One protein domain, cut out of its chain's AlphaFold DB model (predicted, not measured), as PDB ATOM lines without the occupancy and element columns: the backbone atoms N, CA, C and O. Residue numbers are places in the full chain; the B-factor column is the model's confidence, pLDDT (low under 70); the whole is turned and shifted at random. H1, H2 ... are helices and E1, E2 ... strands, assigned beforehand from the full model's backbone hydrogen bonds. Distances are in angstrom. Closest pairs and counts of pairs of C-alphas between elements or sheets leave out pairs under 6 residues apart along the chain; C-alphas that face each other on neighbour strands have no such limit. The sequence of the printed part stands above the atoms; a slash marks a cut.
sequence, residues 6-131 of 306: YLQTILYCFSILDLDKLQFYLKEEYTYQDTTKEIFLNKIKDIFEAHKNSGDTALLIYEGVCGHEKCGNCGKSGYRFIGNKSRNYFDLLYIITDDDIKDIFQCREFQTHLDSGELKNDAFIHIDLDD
ATOM      1  N   TYR A   6     -64.091  -7.504  37.458       94.44
ATOM      2  CA  TYR A   6     -63.554  -6.283  38.045       94.44
ATOM      3  C   TYR A   6     -62.088  -6.457  38.449       94.44
ATOM      4  O   TYR A   6     -61.241  -5.694  37.986       94.44
ATOM      5  N   LEU A   7     -61.750  -7.522  39.185       95.19
ATOM      6  CA  LEU A   7     -60.357  -7.847  39.509       95.19
ATOM      7  C   LEU A   7     -59.504  -7.987  38.248       95.19
ATOM      8  O   LEU A   7     -58.429  -7.402  38.165       95.19
ATOM      9  N   GLN A   8     -59.996  -8.699  37.236       94.88
ATOM     10  CA  GLN A   8     -59.271  -8.843  35.971       94.88
ATOM     11  C   GLN A   8     -59.032  -7.507  35.269       94.88
ATOM     12  O   GLN A   8     -57.969  -7.309  34.686       94.88
ATOM     13  N   THR A   9     -59.996  -6.589  35.348       96.50
ATOM     14  CA  THR A   9     -59.851  -5.236  34.805       96.50
ATOM     15  C   THR A   9     -58.755  -4.474  35.545       96.50
ATOM     16  O   THR A   9     -57.880  -3.904  34.897       96.50
ATOM     17  N   ILE A  10     -58.739  -4.516  36.881       97.81
ATOM     18  CA  ILE A  10     -57.691  -3.873  37.689       97.81
ATOM     19  C   ILE A  10     -56.313  -4.470  37.387       97.81
ATOM     20  O   ILE A  10     -55.380  -3.727  37.086       97.81
ATOM     21  N   LEU A  11     -56.190  -5.801  37.368       98.12
ATOM     22  CA  LEU A  11     -54.941  -6.487  37.025       98.12
ATOM     23  C   LEU A  11     -54.454  -6.124  35.622       98.12
ATOM     24  O   LEU A  11     -53.262  -5.898  35.426       98.12
ATOM     25  N   TYR A  12     -55.363  -6.021  34.653       97.94
ATOM     26  CA  TYR A  12     -55.013  -5.566  33.313       97.94
ATOM     27  C   TYR A  12     -54.483  -4.129  33.325       97.94
ATOM     28  O   TYR A  12     -53.463  -3.863  32.703       97.94
ATOM     29  N   CYS A  13     -55.102  -3.209  34.069       98.25
ATOM     30  CA  CYS A  13     -54.609  -1.830  34.162       98.25
ATOM     31  C   CYS A  13     -53.186  -1.766  34.743       98.25
ATOM     32  O   CYS A  13     -52.346  -1.044  34.205       98.25
ATOM     33  N   PHE A  14     -52.885  -2.572  35.769       98.38
ATOM     34  CA  PHE A  14     -51.513  -2.736  36.259       98.38
ATOM     35  C   PHE A  14     -50.580  -3.316  35.187       98.38
ATOM     36  O   PHE A  14     -49.488  -2.787  34.985       98.38
ATOM     37  N   SER A  15     -50.999  -4.363  34.463       98.31
ATOM     38  CA  SER A  15     -50.152  -5.019  33.453       98.31
ATOM     39  C   SER A  15     -49.732  -4.090  32.317       98.31
ATOM     40  O   SER A  15     -48.649  -4.268  31.766       98.31
ATOM     41  N   ILE A  16     -50.545  -3.084  31.989       98.19
ATOM     42  CA  ILE A  16     -50.242  -2.090  30.951       98.19
ATOM     43  C   ILE A  16     -49.814  -0.724  31.505       98.19
ATOM     44  O   ILE A  16     -49.686   0.225  30.732       98.19
ATOM     45  N   LEU A  17     -49.564  -0.612  32.817       98.12
ATOM     46  CA  LEU A  17     -49.103   0.619  33.476       98.12
ATOM     47  C   LEU A  17     -50.047   1.826  33.243       98.12
ATOM     48  O   LEU A  17     -49.585   2.959  33.028       98.12
ATOM     49  N   ASP A  18     -51.360   1.574  33.245       98.12
ATOM     50  CA  ASP A  18     -52.422   2.535  32.913       98.12
ATOM     51  C   ASP A  18     -53.063   3.104  34.187       98.12
ATOM     52  O   ASP A  18     -54.032   2.567  34.734       98.12
ATOM     53  N   LEU A  19     -52.465   4.191  34.679       98.00
ATOM     54  CA  LEU A  19     -52.892   4.876  35.898       98.00
ATOM     55  C   LEU A  19     -54.287   5.503  35.756       98.00
ATOM     56  O   LEU A  19     -55.077   5.442  36.694       98.00
ATOM     57  N   ASP A  20     -54.609   6.059  34.587       97.94
ATOM     58  CA  ASP A  20     -55.886   6.740  34.355       97.94
ATOM     59  C   ASP A  20     -57.056   5.756  34.457       97.94
ATOM     60  O   ASP A  20     -58.090   6.055  35.060       97.94
ATOM     61  N   LYS A  21     -56.887   4.534  33.935       97.56
ATOM     62  CA  LYS A  21     -57.893   3.485  34.130       97.56
ATOM     63  C   LYS A  21     -57.967   3.004  35.574       97.56
ATOM     64  O   LYS A  21     -59.074   2.754  36.043       97.56
ATOM     65  N   LEU A  22     -56.845   2.896  36.291       97.69
ATOM     66  CA  LEU A  22     -56.886   2.583  37.726       97.69
ATOM     67  C   LEU A  22     -57.680   3.644  38.500       97.69
ATOM     68  O   LEU A  22     -58.566   3.285  39.272       97.69
ATOM     69  N   GLN A  23     -57.443   4.930  38.230       97.56
ATOM     70  CA  GLN A  23     -58.191   6.050  38.815       97.56
ATOM     71  C   GLN A  23     -59.698   5.955  38.539       97.56
ATOM     72  O   GLN A  23     -60.504   6.255  39.424       97.56
ATOM     73  N   PHE A  24     -60.071   5.546  37.323       97.44
ATOM     74  CA  PHE A  24     -61.466   5.392  36.910       97.44
ATOM     75  C   PHE A  24     -62.164   4.200  37.578       97.44
ATOM     76  O   PHE A  24     -63.320   4.318  37.978       97.44
ATOM     77  N   TYR A  25     -61.491   3.051  37.672       96.75
ATOM     78  CA  TYR A  25     -62.113   1.812  38.142       96.75
ATOM     79  C   TYR A  25     -62.086   1.642  39.662       96.75
ATOM     80  O   TYR A  25     -63.024   1.057  40.204       96.75
ATOM     81  N   LEU A  26     -61.049   2.129  40.351       97.06
ATOM     82  CA  LEU A  26     -60.975   2.051  41.810       97.06
ATOM     83  C   LEU A  26     -61.993   2.992  42.466       97.06
ATOM     84  O   LEU A  26     -62.171   4.152  42.073       97.06
ATOM     85  N   LYS A  27     -62.657   2.484  43.501       96.50
ATOM     86  CA  LYS A  27     -63.757   3.166  44.181       96.50
ATOM     87  C   LYS A  27     -63.238   4.188  45.187       96.50
ATOM     88  O   LYS A  27     -62.188   3.998  45.784       96.50
ATOM     89  N   GLU A  28     -63.955   5.296  45.344       96.19
ATOM     90  CA  GLU A  28     -63.528   6.401  46.217       96.19
ATOM     91  C   GLU A  28     -63.790   6.097  47.697       96.19
ATOM     92  O   GLU A  28     -63.080   6.575  48.574       96.19
ATOM     93  N   GLU A  29     -64.814   5.292  47.982       94.81
ATOM     94  CA  GLU A  29     -65.255   4.961  49.336       94.81
ATOM     95  C   GLU A  29     -64.353   3.960  50.080       94.81
ATOM     96  O   GLU A  29     -64.613   3.663  51.247       94.81
ATOM     97  N   TYR A  30     -63.324   3.421  49.420       96.12
ATOM     98  CA  TYR A  30     -62.408   2.437  49.995       96.12
ATOM     99  C   TYR A  30     -61.020   3.004  50.253       96.12
ATOM    100  O   TYR A  30     -60.617   4.033  49.709       96.12
ATOM    101  N   THR A  31     -60.291   2.284  51.097       95.50
ATOM    102  CA  THR A  31     -58.880   2.521  51.360       95.50
ATOM    103  C   THR A  31     -58.025   1.632  50.482       95.50
ATOM    104  O   THR A  31     -58.445   0.559  50.052       95.50
ATOM    105  N   TYR A  32     -56.808   2.089  50.227       97.38
ATOM    106  CA  TYR A  32     -55.795   1.319  49.524       97.38
ATOM    107  C   TYR A  32     -54.486   1.489  50.285       97.38
ATOM    108  O   TYR A  32     -53.929   2.584  50.302       97.38
ATOM    109  N   GLN A  33     -54.044   0.438  50.976       95.75
ATOM    110  CA  GLN A  33     -52.935   0.469  51.931       95.75
ATOM    111  C   GLN A  33     -53.176   1.502  53.042       95.75
ATOM    112  O   GLN A  33     -52.343   2.367  53.300       95.75
ATOM    113  N   ASP A  34     -54.371   1.431  53.642       95.12
ATOM    114  CA  ASP A  34     -54.843   2.287  54.743       95.12
ATOM    115  C   ASP A  34     -54.887   3.803  54.440       95.12
ATOM    116  O   ASP A  34     -55.196   4.619  55.314       95.12
ATOM    117  N   THR A  35     -54.657   4.208  53.187       97.00
ATOM    118  CA  THR A  35     -54.743   5.599  52.719       97.00
ATOM    119  C   THR A  35     -55.867   5.796  51.695       97.00
ATOM    120  O   THR A  35     -56.568   4.854  51.314       97.00
ATOM    121  N   THR A  36     -56.084   7.042  51.267       97.00
ATOM    122  CA  THR A  36     -57.067   7.381  50.233       97.00
ATOM    123  C   THR A  36     -56.624   6.872  48.864       97.00
ATOM    124  O   THR A  36     -55.430   6.723  48.584       97.00
ATOM    125  N   LYS A  37     -57.591   6.674  47.960       97.75
ATOM    126  CA  LYS A  37     -57.317   6.321  46.561       97.75
ATOM    127  C   LYS A  37     -56.335   7.284  45.894       97.75
ATOM    128  O   LYS A  37     -55.428   6.838  45.198       97.75
ATOM    129  N   GLU A  38     -56.500   8.586  46.118       97.44
ATOM    130  CA  GLU A  38     -55.628   9.617  45.548       97.44
ATOM    131  C   GLU A  38     -54.161   9.424  45.960       97.44
ATOM    132  O   GLU A  38     -53.276   9.377  45.103       97.44
ATOM    133  N   ILE A  39     -53.889   9.270  47.260       96.88
ATOM    134  CA  ILE A  39     -52.518   9.112  47.761       96.88
ATOM    135  C   ILE A  39     -51.924   7.793  47.265       96.88
ATOM    136  O   ILE A  39     -50.802   7.786  46.756       96.88
ATOM    137  N   PHE A  40     -52.680   6.694  47.345       98.00
ATOM    138  CA  PHE A  40     -52.239   5.394  46.845       98.00
ATOM    139  C   PHE A  40     -51.862   5.449  45.359       98.00
ATOM    140  O   PHE A  40     -50.777   5.009  44.975       98.00
ATOM    141  N   LEU A  41     -52.713   6.042  44.515       98.19
ATOM    142  CA  LEU A  41     -52.456   6.141  43.079       98.19
ATOM    143  C   LEU A  41     -51.279   7.057  42.747       98.19
ATOM    144  O   LEU A  41     -50.542   6.754  41.811       98.19
ATOM    145  N   ASN A  42     -51.024   8.101  43.537       97.69
ATOM    146  CA  ASN A  42     -49.795   8.885  43.401       97.69
ATOM    147  C   ASN A  42     -48.541   8.025  43.651       97.69
ATOM    148  O   ASN A  42     -47.584   8.122  42.891       97.69
ATOM    149  N   LYS A  43     -48.553   7.109  44.630       97.25
ATOM    150  CA  LYS A  43     -47.425   6.179  44.842       97.25
ATOM    151  C   LYS A  43     -47.301   5.141  43.723       97.25
ATOM    152  O   LYS A  43     -46.195   4.822  43.293       97.25
ATOM    153  N   ILE A  44     -48.425   4.630  43.211       98.12
ATOM    154  CA  ILE A  44     -48.426   3.729  42.045       98.12
ATOM    155  C   ILE A  44     -47.879   4.433  40.800       98.12
ATOM    156  O   ILE A  44     -47.155   3.814  40.019       98.12
ATOM    157  N   LYS A  45     -48.178   5.723  40.619       98.25
ATOM    158  CA  LYS A  45     -47.637   6.531  39.526       98.25
ATOM    159  C   LYS A  45     -46.112   6.546  39.544       98.25
ATOM    160  O   LYS A  45     -45.516   6.239  38.514       98.25
ATOM    161  N   ASP A  46     -45.501   6.820  40.695       97.12
ATOM    162  CA  ASP A  46     -44.041   6.843  40.843       97.12
ATOM    163  C   ASP A  46     -43.421   5.483  40.473       97.12
ATOM    164  O   ASP A  46     -42.432   5.408  39.738       97.12
ATOM    165  N   ILE A  47     -44.052   4.383  40.903       97.69
ATOM    166  CA  ILE A  47     -43.640   3.018  40.543       97.69
ATOM    167  C   ILE A  47     -43.759   2.793  39.028       97.69
ATOM    168  O   ILE A  47     -42.832   2.277  38.397       97.69
ATOM    169  N   PHE A  48     -44.870   3.198  38.408       98.31
ATOM    170  CA  PHE A  48     -45.067   3.060  36.963       98.31
ATOM    171  C   PHE A  48     -44.048   3.868  36.164       98.31
ATOM    172  O   PHE A  48     -43.540   3.382  35.152       98.31
ATOM    173  N   GLU A  49     -43.731   5.085  36.600       98.00
ATOM    174  CA  GLU A  49     -42.703   5.921  35.985       98.00
ATOM    175  C   GLU A  49     -41.315   5.287  36.122       98.00
ATOM    176  O   GLU A  49     -40.588   5.209  35.131       98.00
ATOM    177  N   ALA A  50     -40.965   4.728  37.285       97.38
ATOM    178  CA  ALA A  50     -39.702   4.012  37.480       97.38
ATOM    179  C   ALA A  50     -39.562   2.784  36.556       97.38
ATOM    180  O   ALA A  50     -38.498   2.563  35.965       97.38
ATOM    181  N   HIS A  51     -40.639   2.017  36.365       98.06
ATOM    182  CA  HIS A  51     -40.682   0.911  35.401       98.06
ATOM    183  C   HIS A  51     -40.502   1.393  33.956       98.06
ATOM    184  O   HIS A  51     -39.653   0.870  33.228       98.06
ATOM    185  N   LYS A  52     -41.236   2.436  33.548       98.31
ATOM    186  CA  LYS A  52     -41.112   3.039  32.208       98.31
ATOM    187  C   LYS A  52     -39.696   3.565  31.957       98.31
ATOM    188  O   LYS A  52     -39.120   3.285  30.907       98.31
ATOM    189  N   ASN A  53     -39.097   4.237  32.941       98.00
ATOM    190  CA  ASN A  53     -37.718   4.734  32.889       98.00
ATOM    191  C   ASN A  53     -36.687   3.596  32.813       98.00
ATOM    192  O   ASN A  53     -35.631   3.755  32.205       98.00
ATOM    193  N   SER A  54     -37.020   2.425  33.360       97.69
ATOM    194  CA  SER A  54     -36.225   1.195  33.237       97.69
ATOM    195  C   SER A  54     -36.468   0.439  31.918       97.69
ATOM    196  O   SER A  54     -35.901  -0.632  31.698       97.69
ATOM    197  N   GLY A  55     -37.295   0.989  31.022       98.00
ATOM    198  CA  GLY A  55     -37.582   0.455  29.691       98.00
ATOM    199  C   GLY A  55     -38.737  -0.546  29.624       98.00
ATOM    200  O   GLY A  55     -38.967  -1.112  28.545       98.00
ATOM    201  N   ASP A  56     -39.453  -0.772  30.728       98.44
ATOM    202  CA  ASP A  56     -40.608  -1.667  30.766       98.44
ATOM    203  C   ASP A  56     -41.798  -1.068  30.011       98.44
ATOM    204  O   ASP A  56     -42.091   0.125  30.088       98.44
ATOM    205  N   THR A  57     -42.506  -1.922  29.278       98.06
ATOM    206  CA  THR A  57     -43.730  -1.556  28.541       98.06
ATOM    207  C   THR A  57     -44.959  -2.296  29.049       98.06
ATOM    208  O   THR A  57     -46.071  -1.981  28.641       98.06
ATOM    209  N   ALA A  58     -44.749  -3.318  29.875       98.25
ATOM    210  CA  ALA A  58     -45.790  -4.119  30.493       98.25
ATOM    211  C   ALA A  58     -45.246  -4.792  31.760       98.25
ATOM    212  O   ALA A  58     -44.033  -4.994  31.891       98.25
ATOM    213  N   LEU A  59     -46.152  -5.192  32.648       98.56
ATOM    214  CA  LEU A  59     -45.858  -6.007  33.820       98.56
ATOM    215  C   LEU A  59     -46.392  -7.427  33.617       98.56
ATOM    216  O   LEU A  59     -47.563  -7.634  33.294       98.56
ATOM    217  N   LEU A  60     -45.522  -8.411  33.823       97.75
ATOM    218  CA  LEU A  60     -45.889  -9.818  33.917       97.75
ATOM    219  C   LEU A  60     -46.527 -10.063  35.286       97.75
ATOM    220  O   LEU A  60     -45.989  -9.615  36.297       97.75
ATOM    221  N   ILE A  61     -47.653 -10.776  35.317       97.31
ATOM    222  CA  ILE A  61     -48.436 -11.001  36.535       97.31
ATOM    223  C   ILE A  61     -48.322 -12.459  36.959       97.31
ATOM    224  O   ILE A  61     -48.608 -13.359  36.170       97.31
ATOM    225  N   TYR A  62     -47.958 -12.677  38.220       97.19
ATOM    226  CA  TYR A  62     -47.870 -13.997  38.834       97.19
ATOM    227  C   TYR A  62     -48.731 -14.043  40.090       97.19
ATOM    228  O   TYR A  62     -48.564 -13.232  40.996       97.19
ATOM    229  N   GLU A  63     -49.653 -14.999  40.147       96.50
ATOM    230  CA  GLU A  63     -50.473 -15.236  41.333       96.50
ATOM    231  C   GLU A  63     -49.645 -15.861  42.463       96.50
ATOM    232  O   GLU A  63     -48.704 -16.636  42.238       96.50
ATOM    233  N   GLY A  64     -50.020 -15.526  43.691       95.94
ATOM    234  CA  GLY A  64     -49.374 -16.031  44.886       95.94
ATOM    235  C   GLY A  64     -50.096 -15.621  46.159       95.94
ATOM    236  O   GLY A  64     -51.237 -15.146  46.137       95.94
ATOM    237  N   VAL A  65     -49.405 -15.799  47.275       95.88
ATOM    238  CA  VAL A  65     -49.914 -15.520  48.617       95.88
ATOM    239  C   VAL A  65     -48.827 -14.903  49.493       95.88
ATOM    240  O   VAL A  65     -47.633 -15.008  49.210       95.88
ATOM    241  N   CYS A  66     -49.227 -14.288  50.602       95.38
ATOM    242  CA  CYS A  66     -48.287 -13.970  51.676       95.38
ATOM    243  C   CYS A  66     -47.741 -15.261  52.307       95.38
ATOM    244  O   CYS A  66     -48.519 -16.065  52.826       95.38
ATOM    245  N   GLY A  67     -46.418 -15.436  52.294       90.25
ATOM    246  CA  GLY A  67     -45.733 -16.637  52.778       90.25
ATOM    247  C   GLY A  67     -45.225 -16.570  54.221       90.25
ATOM    248  O   GLY A  67     -44.670 -17.551  54.710       90.25
ATOM    249  N   HIS A  68     -45.377 -15.442  54.922       88.44
ATOM    250  CA  HIS A  68     -44.846 -15.303  56.281       88.44
ATOM    251  C   HIS A  68     -45.838 -15.771  57.346       88.44
ATOM    252  O   HIS A  68     -46.836 -15.100  57.609       88.44
ATOM    253  N   GLU A  69     -45.517 -16.872  58.028       85.50
ATOM    254  CA  GLU A  69     -46.398 -17.542  58.999       85.50
ATOM    255  C   GLU A  69     -46.908 -16.636  60.133       85.50
ATOM    256  O   GLU A  69     -48.024 -16.819  60.611       85.50
ATOM    257  N   LYS A  70     -46.115 -15.644  60.560       86.44
ATOM    258  CA  LYS A  70     -46.468 -14.721  61.656       86.44
ATOM    259  C   LYS A  70     -47.097 -13.409  61.183       86.44
ATOM    260  O   LYS A  70     -47.363 -12.527  61.995       86.44
ATOM    261  N   CYS A  71     -47.316 -13.249  59.880       85.69
ATOM    262  CA  CYS A  71     -47.943 -12.056  59.331       85.69
ATOM    263  C   CYS A  71     -49.462 -12.165  59.495       85.69
ATOM    264  O   CYS A  71     -50.047 -13.183  59.139       85.69
ATOM    265  N   GLY A  72     -50.135 -11.094  59.932       84.94
ATOM    266  CA  GLY A  72     -51.608 -11.037  59.952       84.94
ATOM    267  C   GLY A  72     -52.257 -11.180  58.564       84.94
ATOM    268  O   GLY A  72     -53.468 -11.360  58.449       84.94
ATOM    269  N   ASN A  73     -51.445 -11.123  57.505       87.06
ATOM    270  CA  ASN A  73     -51.846 -11.342  56.122       87.06
ATOM    271  C   ASN A  73     -51.427 -12.716  55.576       87.06
ATOM    272  O   ASN A  73     -51.607 -12.943  54.384       87.06
ATOM    273  N   CYS A  74     -50.867 -13.611  56.401       90.00
ATOM    274  CA  CYS A  74     -50.448 -14.953  55.992       90.00
ATOM    275  C   CYS A  74     -51.567 -15.673  55.223       90.00
ATOM    276  O   CYS A  74     -52.722 -15.679  55.652       90.00
ATOM    277  N   GLY A  75     -51.226 -16.238  54.064       89.50
ATOM    278  CA  GLY A  75     -52.168 -16.959  53.208       89.50
ATOM    279  C   GLY A  75     -53.170 -16.088  52.440       89.50
ATOM    280  O   GLY A  75     -53.920 -16.628  51.629       89.50
ATOM    281  N   LYS A  76     -53.194 -14.759  52.632       93.00
ATOM    282  CA  LYS A  76     -53.996 -13.871  51.776       93.00
ATOM    283  C   LYS A  76     -53.433 -13.883  50.355       93.00
ATOM    284  O   LYS A  76     -52.216 -13.824  50.173       93.00
ATOM    285  N   SER A  77     -54.326 -13.953  49.370       94.50
ATOM    286  CA  SER A  77     -53.973 -13.988  47.951       94.50
ATOM    287  C   SER A  77     -53.585 -12.618  47.410       94.50
ATOM    288  O   SER A  77     -54.069 -11.574  47.860       94.50
ATOM    289  N   GLY A  78     -52.734 -12.640  46.394       96.50
ATOM    290  CA  GLY A  78     -52.338 -11.449  45.673       96.50
ATOM    291  C   GLY A  78     -51.580 -11.765  44.400       96.50
ATOM    292  O   GLY A  78     -51.639 -12.880  43.873       96.50
ATOM    293  N   TYR A  79     -50.861 -10.760  43.915       97.56
ATOM    294  CA  TYR A  79     -50.152 -10.817  42.651       97.56
ATOM    295  C   TYR A  79     -48.797 -10.124  42.742       97.56
ATOM    296  O   TYR A  79     -48.680  -9.014  43.266       97.56
ATOM    297  N   ARG A  80     -47.793 -10.779  42.161       97.81
ATOM    298  CA  ARG A  80     -46.487 -10.211  41.843       97.81
ATOM    299  C   ARG A  80     -46.525  -9.607  40.449       97.81
ATOM    300  O   ARG A  80     -46.922 -10.281  39.496       97.81
ATOM    301  N   PHE A  81     -46.066  -8.368  40.331       98.25
ATOM    302  CA  PHE A  81     -45.946  -7.636  39.076       98.25
ATOM    303  C   PHE A  81     -44.471  -7.461  38.731       98.25
ATOM    304  O   PHE A  81     -43.723  -6.912  39.531       98.25
ATOM    305  N   ILE A  82     -44.041  -7.923  37.554       98.31
ATOM    306  CA  ILE A  82     -42.627  -7.926  37.148       98.31
ATOM    307  C   ILE A  82     -42.453  -7.169  35.838       98.31
ATOM    308  O   ILE A  82     -43.084  -7.511  34.837       98.31
ATOM    309  N   GLY A  83     -41.543  -6.198  35.811       98.44
ATOM    310  CA  GLY A  83     -41.156  -5.480  34.600       98.44
ATOM    311  C   GLY A  83     -40.681  -6.428  33.499       98.44
ATOM    312  O   GLY A  83     -39.781  -7.247  33.717       98.44
ATOM    313  N   ASN A  84     -41.275  -6.327  32.307       98.19
ATOM    314  CA  ASN A  84     -40.988  -7.232  31.194       98.19
ATOM    315  C   ASN A  84     -39.549  -7.143  30.649       98.19
ATOM    316  O   ASN A  84     -39.124  -8.056  29.941       98.19
ATOM    317  N   LYS A  85     -38.797  -6.081  30.964       97.44
ATOM    318  CA  LYS A  85     -37.380  -5.930  30.597       97.44
ATOM    319  C   LYS A  85     -36.478  -5.751  31.809       97.44
ATOM    320  O   LYS A  85     -35.444  -6.408  31.908       97.44
ATOM    321  N   SER A  86     -36.848  -4.849  32.714       97.88
ATOM    322  CA  SER A  86     -36.027  -4.505  33.870       97.88
ATOM    323  C   SER A  86     -35.929  -5.668  34.844       97.88
ATOM    324  O   SER A  86     -34.857  -5.858  35.413       97.88
ATOM    325  N   ARG A  87     -37.004  -6.465  34.963       97.62
ATOM    326  CA  ARG A  87     -37.209  -7.496  35.992       97.62
ATOM    327  C   ARG A  87     -37.302  -6.931  37.417       97.62
ATOM    328  O   ARG A  87     -37.268  -7.704  38.372       97.62
ATOM    329  N   ASN A  88     -37.441  -5.609  37.557       98.00
ATOM    330  CA  ASN A  88     -37.876  -4.993  38.808       98.00
ATOM    331  C   ASN A  88     -39.306  -5.452  39.109       98.00
ATOM    332  O   ASN A  88     -40.043  -5.804  38.179       98.00
ATOM    333  N   TYR A  89     -39.707  -5.465  40.374       97.69
ATOM    334  CA  TYR A  89     -40.996  -6.034  40.754       97.69
ATOM    335  C   TYR A  89     -41.614  -5.372  41.981       97.69
ATOM    336  O   TYR A  89     -40.939  -4.696  42.747       97.69
ATOM    337  N   PHE A  90     -42.907  -5.596  42.179       97.81
ATOM    338  CA  PHE A  90     -43.611  -5.299  43.424       97.81
ATOM    339  C   PHE A  90     -44.779  -6.267  43.599       97.81
ATOM    340  O   PHE A  90     -45.295  -6.829  42.630       97.81
ATOM    341  N   ASP A  91     -45.197  -6.452  44.846       97.38
ATOM    342  CA  ASP A  91     -46.140  -7.494  45.238       97.38
ATOM    343  C   ASP A  91     -47.317  -6.886  45.996       97.38
ATOM    344  O   ASP A  91     -47.120  -6.206  47.005       97.38
ATOM    345  N   LEU A  92     -48.539  -7.148  45.532       97.88
ATOM    346  CA  LEU A  92     -49.761  -6.590  46.111       97.88
ATOM    347  C   LEU A  92     -50.721  -7.696  46.533       97.88
ATOM    348  O   LEU A  92     -51.009  -8.616  45.766       97.88
ATOM    349  N   LEU A  93     -51.264  -7.565  47.735       97.00
ATOM    350  CA  LEU A  93     -52.376  -8.356  48.245       97.00
ATOM    351  C   LEU A  93     -53.687  -7.609  48.021       97.00
ATOM    352  O   LEU A  93     -53.718  -6.381  48.022       97.00
ATOM    353  N   TYR A  94     -54.764  -8.370  47.843       96.06
ATOM    354  CA  TYR A  94     -56.088  -7.837  47.535       96.06
ATOM    355  C   TYR A  94     -57.092  -8.326  48.576       96.06
ATOM    356  O   TYR A  94     -57.240  -9.531  48.789       96.06
ATOM    357  N   ILE A  95     -57.817  -7.402  49.204       94.31
ATOM    358  CA  ILE A  95     -58.960  -7.741  50.057       94.31
ATOM    359  C   ILE A  95     -60.213  -7.670  49.208       94.31
ATOM    360  O   ILE A  95     -60.649  -6.590  48.814       94.31
ATOM    361  N   ILE A  96     -60.785  -8.835  48.920       93.06
ATOM    362  CA  ILE A  96     -61.971  -8.956  48.076       93.06
ATOM    363  C   ILE A  96     -63.158  -9.380  48.938       93.06
ATOM    364  O   ILE A  96     -63.075 -10.337  49.706       93.06
ATOM    365  N   THR A  97     -64.274  -8.667  48.826       91.69
ATOM    366  CA  THR A  97     -65.536  -8.994  49.507       91.69
ATOM    367  C   THR A  97     -66.691  -8.675  48.571       91.69
ATOM    368  O   THR A  97     -66.723  -7.585  48.006       91.69
ATOM    369  N   ASP A  98     -67.618  -9.619  48.396       89.56
ATOM    370  CA  ASP A  98     -68.763  -9.503  47.478       89.56
ATOM    371  C   ASP A  98     -68.359  -9.099  46.047       89.56
ATOM    372  O   ASP A  98     -68.944  -8.204  45.443       89.56
ATOM    373  N   ASP A  99     -67.314  -9.750  45.522       87.62
ATOM    374  CA  ASP A  99     -66.701  -9.474  44.214       87.62
ATOM    375  C   ASP A  99     -66.086  -8.065  44.049       87.62
ATOM    376  O   ASP A  99     -65.679  -7.690  42.947       87.62
ATOM    377  N   ASP A 100     -65.931  -7.312  45.135       92.56
ATOM    378  CA  ASP A 100     -65.384  -5.958  45.136       92.56
ATOM    379  C   ASP A 100     -64.015  -5.892  45.820       92.56
ATOM    380  O   ASP A 100     -63.768  -6.619  46.782       92.56
ATOM    381  N   ILE A 101     -63.136  -5.004  45.356       95.00
ATOM    382  CA  ILE A 101     -61.792  -4.809  45.919       95.00
ATOM    383  C   ILE A 101     -61.879  -3.717  46.978       95.00
ATOM    384  O   ILE A 101     -61.976  -2.537  46.645       95.00
ATOM    385  N   LYS A 102     -61.866  -4.136  48.242       94.75
ATOM    386  CA  LYS A 102     -61.979  -3.266  49.417       94.75
ATOM    387  C   LYS A 102     -60.655  -2.638  49.823       94.75
ATOM    388  O   LYS A 102     -60.680  -1.602  50.467       94.75
ATOM    389  N   ASP A 103     -59.545  -3.294  49.494       96.06
ATOM    390  CA  ASP A 103     -58.201  -2.800  49.775       96.06
ATOM    391  C   ASP A 103     -57.168  -3.472  48.859       96.06
ATOM    392  O   ASP A 103     -57.358  -4.613  48.413       96.06
ATOM    393  N   ILE A 104     -56.077  -2.759  48.597       97.06
ATOM    394  CA  ILE A 104     -54.877  -3.221  47.903       97.06
ATOM    395  C   ILE A 104     -53.675  -2.734  48.707       97.06
ATOM    396  O   ILE A 104     -53.504  -1.531  48.877       97.06
ATOM    397  N   PHE A 105     -52.811  -3.642  49.151       94.81
ATOM    398  CA  PHE A 105     -51.640  -3.263  49.941       94.81
ATOM    399  C   PHE A 105     -50.434  -4.145  49.653       94.81
ATOM    400  O   PHE A 105     -50.554  -5.299  49.236       94.81
ATOM    401  N   GLN A 106     -49.249  -3.592  49.883       94.94
ATOM    402  CA  GLN A 106     -48.004  -4.280  49.589       94.94
ATOM    403  C   GLN A 106     -47.692  -5.438  50.552       94.94
ATOM    404  O   GLN A 106     -47.953  -5.372  51.754       94.94
ATOM    405  N   CYS A 107     -47.049  -6.487  50.032       94.62
ATOM    406  CA  CYS A 107     -46.506  -7.590  50.825       94.62
ATOM    407  C   CYS A 107     -45.025  -7.824  50.514       94.62
ATOM    408  O   CYS A 107     -44.674  -8.127  49.384       94.62
ATOM    409  N   ARG A 108     -44.152  -7.728  51.524       89.75
ATOM    410  CA  ARG A 108     -42.709  -8.007  51.363       89.75
ATOM    411  C   ARG A 108     -42.365  -9.495  51.364       89.75
ATOM    412  O   ARG A 108     -41.333  -9.895  50.851       89.75
ATOM    413  N   GLU A 109     -43.247 -10.304  51.930       91.25
ATOM    414  CA  GLU A 109     -43.043 -11.739  52.135       91.25
ATOM    415  C   GLU A 109     -43.883 -12.559  51.147       91.25
ATOM    416  O   GLU A 109     -44.402 -13.632  51.468       91.25
ATOM    417  N   PHE A 110     -44.111 -12.005  49.958       95.00
ATOM    418  CA  PHE A 110     -44.980 -12.600  48.959       95.00
ATOM    419  C   PHE A 110     -44.283 -13.752  48.230       95.00
ATOM    420  O   PHE A 110     -43.130 -13.647  47.799       95.00
ATOM    421  N   GLN A 111     -45.011 -14.850  48.053       93.94
ATOM    422  CA  GLN A 111     -44.540 -16.049  47.373       93.94
ATOM    423  C   GLN A 111     -45.473 -16.380  46.214       93.94
ATOM    424  O   GLN A 111     -46.684 -16.513  46.388       93.94
ATOM    425  N   THR A 112     -44.899 -16.529  45.024       93.81
ATOM    426  CA  THR A 112     -45.626 -16.966  43.831       93.81
ATOM    427  C   THR A 112     -45.750 -18.485  43.805       93.81
ATOM    428  O   THR A 112     -44.861 -19.203  44.255       93.81
ATOM    429  N   HIS A 113     -46.839 -18.998  43.229       85.00
ATOM    430  CA  HIS A 113     -47.016 -20.450  43.058       85.00
ATOM    431  C   HIS A 113     -46.131 -21.038  41.951       85.00
ATOM    432  O   HIS A 113     -45.895 -22.244  41.904       85.00
ATOM    433  N   LEU A 114     -45.681 -20.184  41.033       86.44
ATOM    434  CA  LEU A 114     -44.827 -20.541  39.909       86.44
ATOM    435  C   LEU A 114     -43.466 -19.873  40.065       86.44
ATOM    436  O   LEU A 114     -43.366 -18.781  40.631       86.44
ATOM    437  N   ASP A 115     -42.442 -20.515  39.507       85.94
ATOM    438  CA  ASP A 115     -41.142 -19.882  39.339       85.94
ATOM    439  C   ASP A 115     -41.300 -18.651  38.438       85.94
ATOM    440  O   ASP A 115     -41.819 -18.723  37.319       85.94
ATOM    441  N   SER A 116     -40.892 -17.507  38.972       83.88
ATOM    442  CA  SER A 116     -40.957 -16.232  38.272       83.88
ATOM    443  C   SER A 116     -39.634 -15.872  37.604       83.88
ATOM    444  O   SER A 116     -39.605 -14.878  36.881       83.88
ATOM    445  N   GLY A 117     -38.579 -16.681  37.770       88.81
ATOM    446  CA  GLY A 117     -37.214 -16.423  37.313       88.81
ATOM    447  C   GLY A 117     -36.468 -15.414  38.193       88.81
ATOM    448  O   GLY A 117     -36.982 -14.948  39.206       88.81
ATOM    449  N   GLU A 118     -35.260 -15.024  37.780       91.94
ATOM    450  CA  GLU A 118     -34.429 -14.066  38.523       91.94
ATOM    451  C   GLU A 118     -35.065 -12.665  38.552       91.94
ATOM    452  O   GLU A 118     -35.435 -12.105  37.508       91.94
ATOM    453  N   LEU A 119     -35.222 -12.114  39.755       94.62
ATOM    454  CA  LEU A 119     -35.778 -10.786  40.012       94.62
ATOM    455  C   LEU A 119     -34.652  -9.784  40.273       94.62
ATOM    456  O   LEU A 119     -33.579 -10.163  40.737       94.62
ATOM    457  N   LYS A 120     -34.907  -8.506  39.975       94.75
ATOM    458  CA  LYS A 120     -33.996  -7.407  40.320       94.75
ATOM    459  C   LYS A 120     -34.514  -6.633  41.528       94.75
ATOM    460  O   LYS A 120     -34.689  -7.222  42.586       94.75
ATOM    461  N   ASN A 121     -34.743  -5.331  41.382       94.69
ATOM    462  CA  ASN A 121     -35.062  -4.465  42.508       94.69
ATOM    463  C   ASN A 121     -36.552  -4.535  42.848       94.69
ATOM    464  O   ASN A 121     -37.395  -4.537  41.943       94.69
ATOM    465  N   ASP A 122     -36.863  -4.550  44.141       94.12
ATOM    466  CA  ASP A 122     -38.218  -4.401  44.648       94.12
ATOM    467  C   ASP A 122     -38.620  -2.917  44.681       94.12
ATOM    468  O   ASP A 122     -37.862  -2.041  45.092       94.12
ATOM    469  N   ALA A 123     -39.828  -2.613  44.214       94.38
ATOM    470  CA  ALA A 123     -40.427  -1.291  44.332       94.38
ATOM    471  C   ALA A 123     -41.367  -1.264  45.540       94.38
ATOM    472  O   ALA A 123     -42.162  -2.184  45.740       94.38
ATOM    473  N   PHE A 124     -41.290  -0.205  46.348       89.81
ATOM    474  CA  PHE A 124     -42.040  -0.087  47.598       89.81
ATOM    475  C   PHE A 124     -43.042   1.072  47.569       89.81
ATOM    476  O   PHE A 124     -42.705   2.195  47.200       89.81
ATOM    477  N   ILE A 125     -44.270   0.805  48.009       92.75
ATOM    478  CA  ILE A 125     -45.314   1.795  48.266       92.75
ATOM    479  C   ILE A 125     -45.118   2.289  49.697       92.75
ATOM    480  O   ILE A 125     -45.537   1.647  50.663       92.75
ATOM    481  N   HIS A 126     -44.453   3.434  49.834       89.81
ATOM    482  CA  HIS A 126     -44.284   4.092  51.123       89.81
ATOM    483  C   HIS A 126     -45.458   5.036  51.408       89.81
ATOM    484  O   HIS A 126     -45.608   6.061  50.734       89.81
ATOM    485  N   ILE A 127     -46.261   4.679  52.411       92.75
ATOM    486  CA  ILE A 127     -47.314   5.513  52.995       92.75
ATOM    487  C   ILE A 127     -46.787   6.030  54.330       92.75
ATOM    488  O   ILE A 127     -46.394   5.232  55.185       92.75
ATOM    489  N   ASP A 128     -46.734   7.352  54.481       94.06
ATOM    490  CA  ASP A 128     -46.439   7.960  55.774       94.06
ATOM    491  C   ASP A 128     -47.631   7.740  56.716       94.06
ATOM    492  O   ASP A 128     -48.783   7.696  56.284       94.06
ATOM    493  N   LEU A 129     -47.384   7.627  58.020       94.94
ATOM    494  CA  LEU A 129     -48.443   7.413  59.012       94.94
ATOM    495  C   LEU A 129     -49.500   8.527  58.958       94.94
ATOM    496  O   LEU A 129     -50.683   8.290  59.184       94.94
ATOM    497  N   ASP A 130     -49.084   9.751  58.643       95.12
ATOM    498  CA  ASP A 130     -49.987  10.885  58.487       95.12
ATOM    499  C   ASP A 130     -50.717  10.941  57.139       95.12
ATOM    500  O   ASP A 130     -51.599  11.784  56.967       95.12
ATOM    501  N   ASP A 131     -50.443  10.025  56.214       96.00
ATOM    502  CA  ASP A 131     -51.240   9.804  55.006       96.00
ATOM    503  C   ASP A 131     -52.372   8.784  55.219       96.00
ATOM    504  O   ASP A 131     -53.296   8.726  54.404       96.00
TER     505      ASP A 131
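Overview. This is residues 6 to 131 of the 306 residues of an uncharacterized protein of Sphingobacteriaceae bacterium (UniProt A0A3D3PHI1). A strongly twisted sheet of five strands, with the long helix H3 over one face and H1 beside its strands, makes the body of this domain. H2 lies between H1 and H3, folding back along each in turn, and the last stretch, residues 113 to 131, runs on from E5 with no named element. The 126 printed residues include three named helices, then five named strands, in the order H1 H2 H3 E1 E2 E3 E4 E5; the antiparallel sheet has the order E4 E3 E2 E1 E5, and the class is mixed, helices and strands. The whole is compact, with a radius of gyration of the C-alphas of 13.8 A, and rounded, spanning 36 by 35 by 29 A.

Along the chain. H1, residues 6 to 15, begins at C-alpha 6 (-63.554, -6.283, 38.045) and is 14.2 A long. H2, residues 19 to 25, is 10.0 A long, and H3, residues 37 to 53, is 23.9 A long, beginning at C-alpha 37 (-57.317, 6.321, 46.561). E1, residues 59 to 66, covers 19.7 A and bends by 62 degrees at residue 63. E2, residues 77 to 83, covers 20.4 A; E3, residues 89 to 97, 26.2 A; E4, residues 100 to 106, 18.0 A. E5, residues 110 to 112, covers 6.8 A and ends at C-alpha 112 (-45.626, -16.966, 43.831).

Arrangement. E1 E2 E3 E4 form a meander, each strand the antiparallel neighbour of the one before. N 62 and O 80 are 2.9 A apart between E1 and E2, N 79 and O 92 2.8 A between E2 and E3, and N 95 and O 103 2.9 A between E3 and E4. E5 is the antiparallel neighbour of E1, with N 65 and O 111 2.9 A apart. E4 and E5 are the edge strands. H3 is on one face of the sheet, making two layers, a helix layer over a strand layer, at a height over the sheet of 10.6 A. It runs along the strands, at 5 degrees to E2 on the local plane. H1 stands at the sheet's level, with a height of 1.3 A; its closest C-alphas to E1 are those of Ser 15 and Leu 59, 4.4 A apart. H1 and H2 form a hairpin and touch, closest at the C-alphas of Cys 13 and Leu 22, 6.1 A, opposite ways at a shallow tilt of 2 degrees. H2 and H3, also a hairpin, touch at the C-alphas of Leu 19 and Lys 45, 6.6 A, opposite ways at a shallow tilt of 34.9 degrees, only just short of steep. H1 and H3 are apart. In H1, H2 and H3 every O i to N i+4 pair is within hydrogen-bond range.

Size, cuts and confidence. The two C-alphas farthest apart, those of Glu 29 and Glu 118, are 37.8 A apart. The printed part has no cut. The link from H2 to H3, 11 residues, is long. The mean pLDDT of the printed part is 95.1, and no printed residue is under 70.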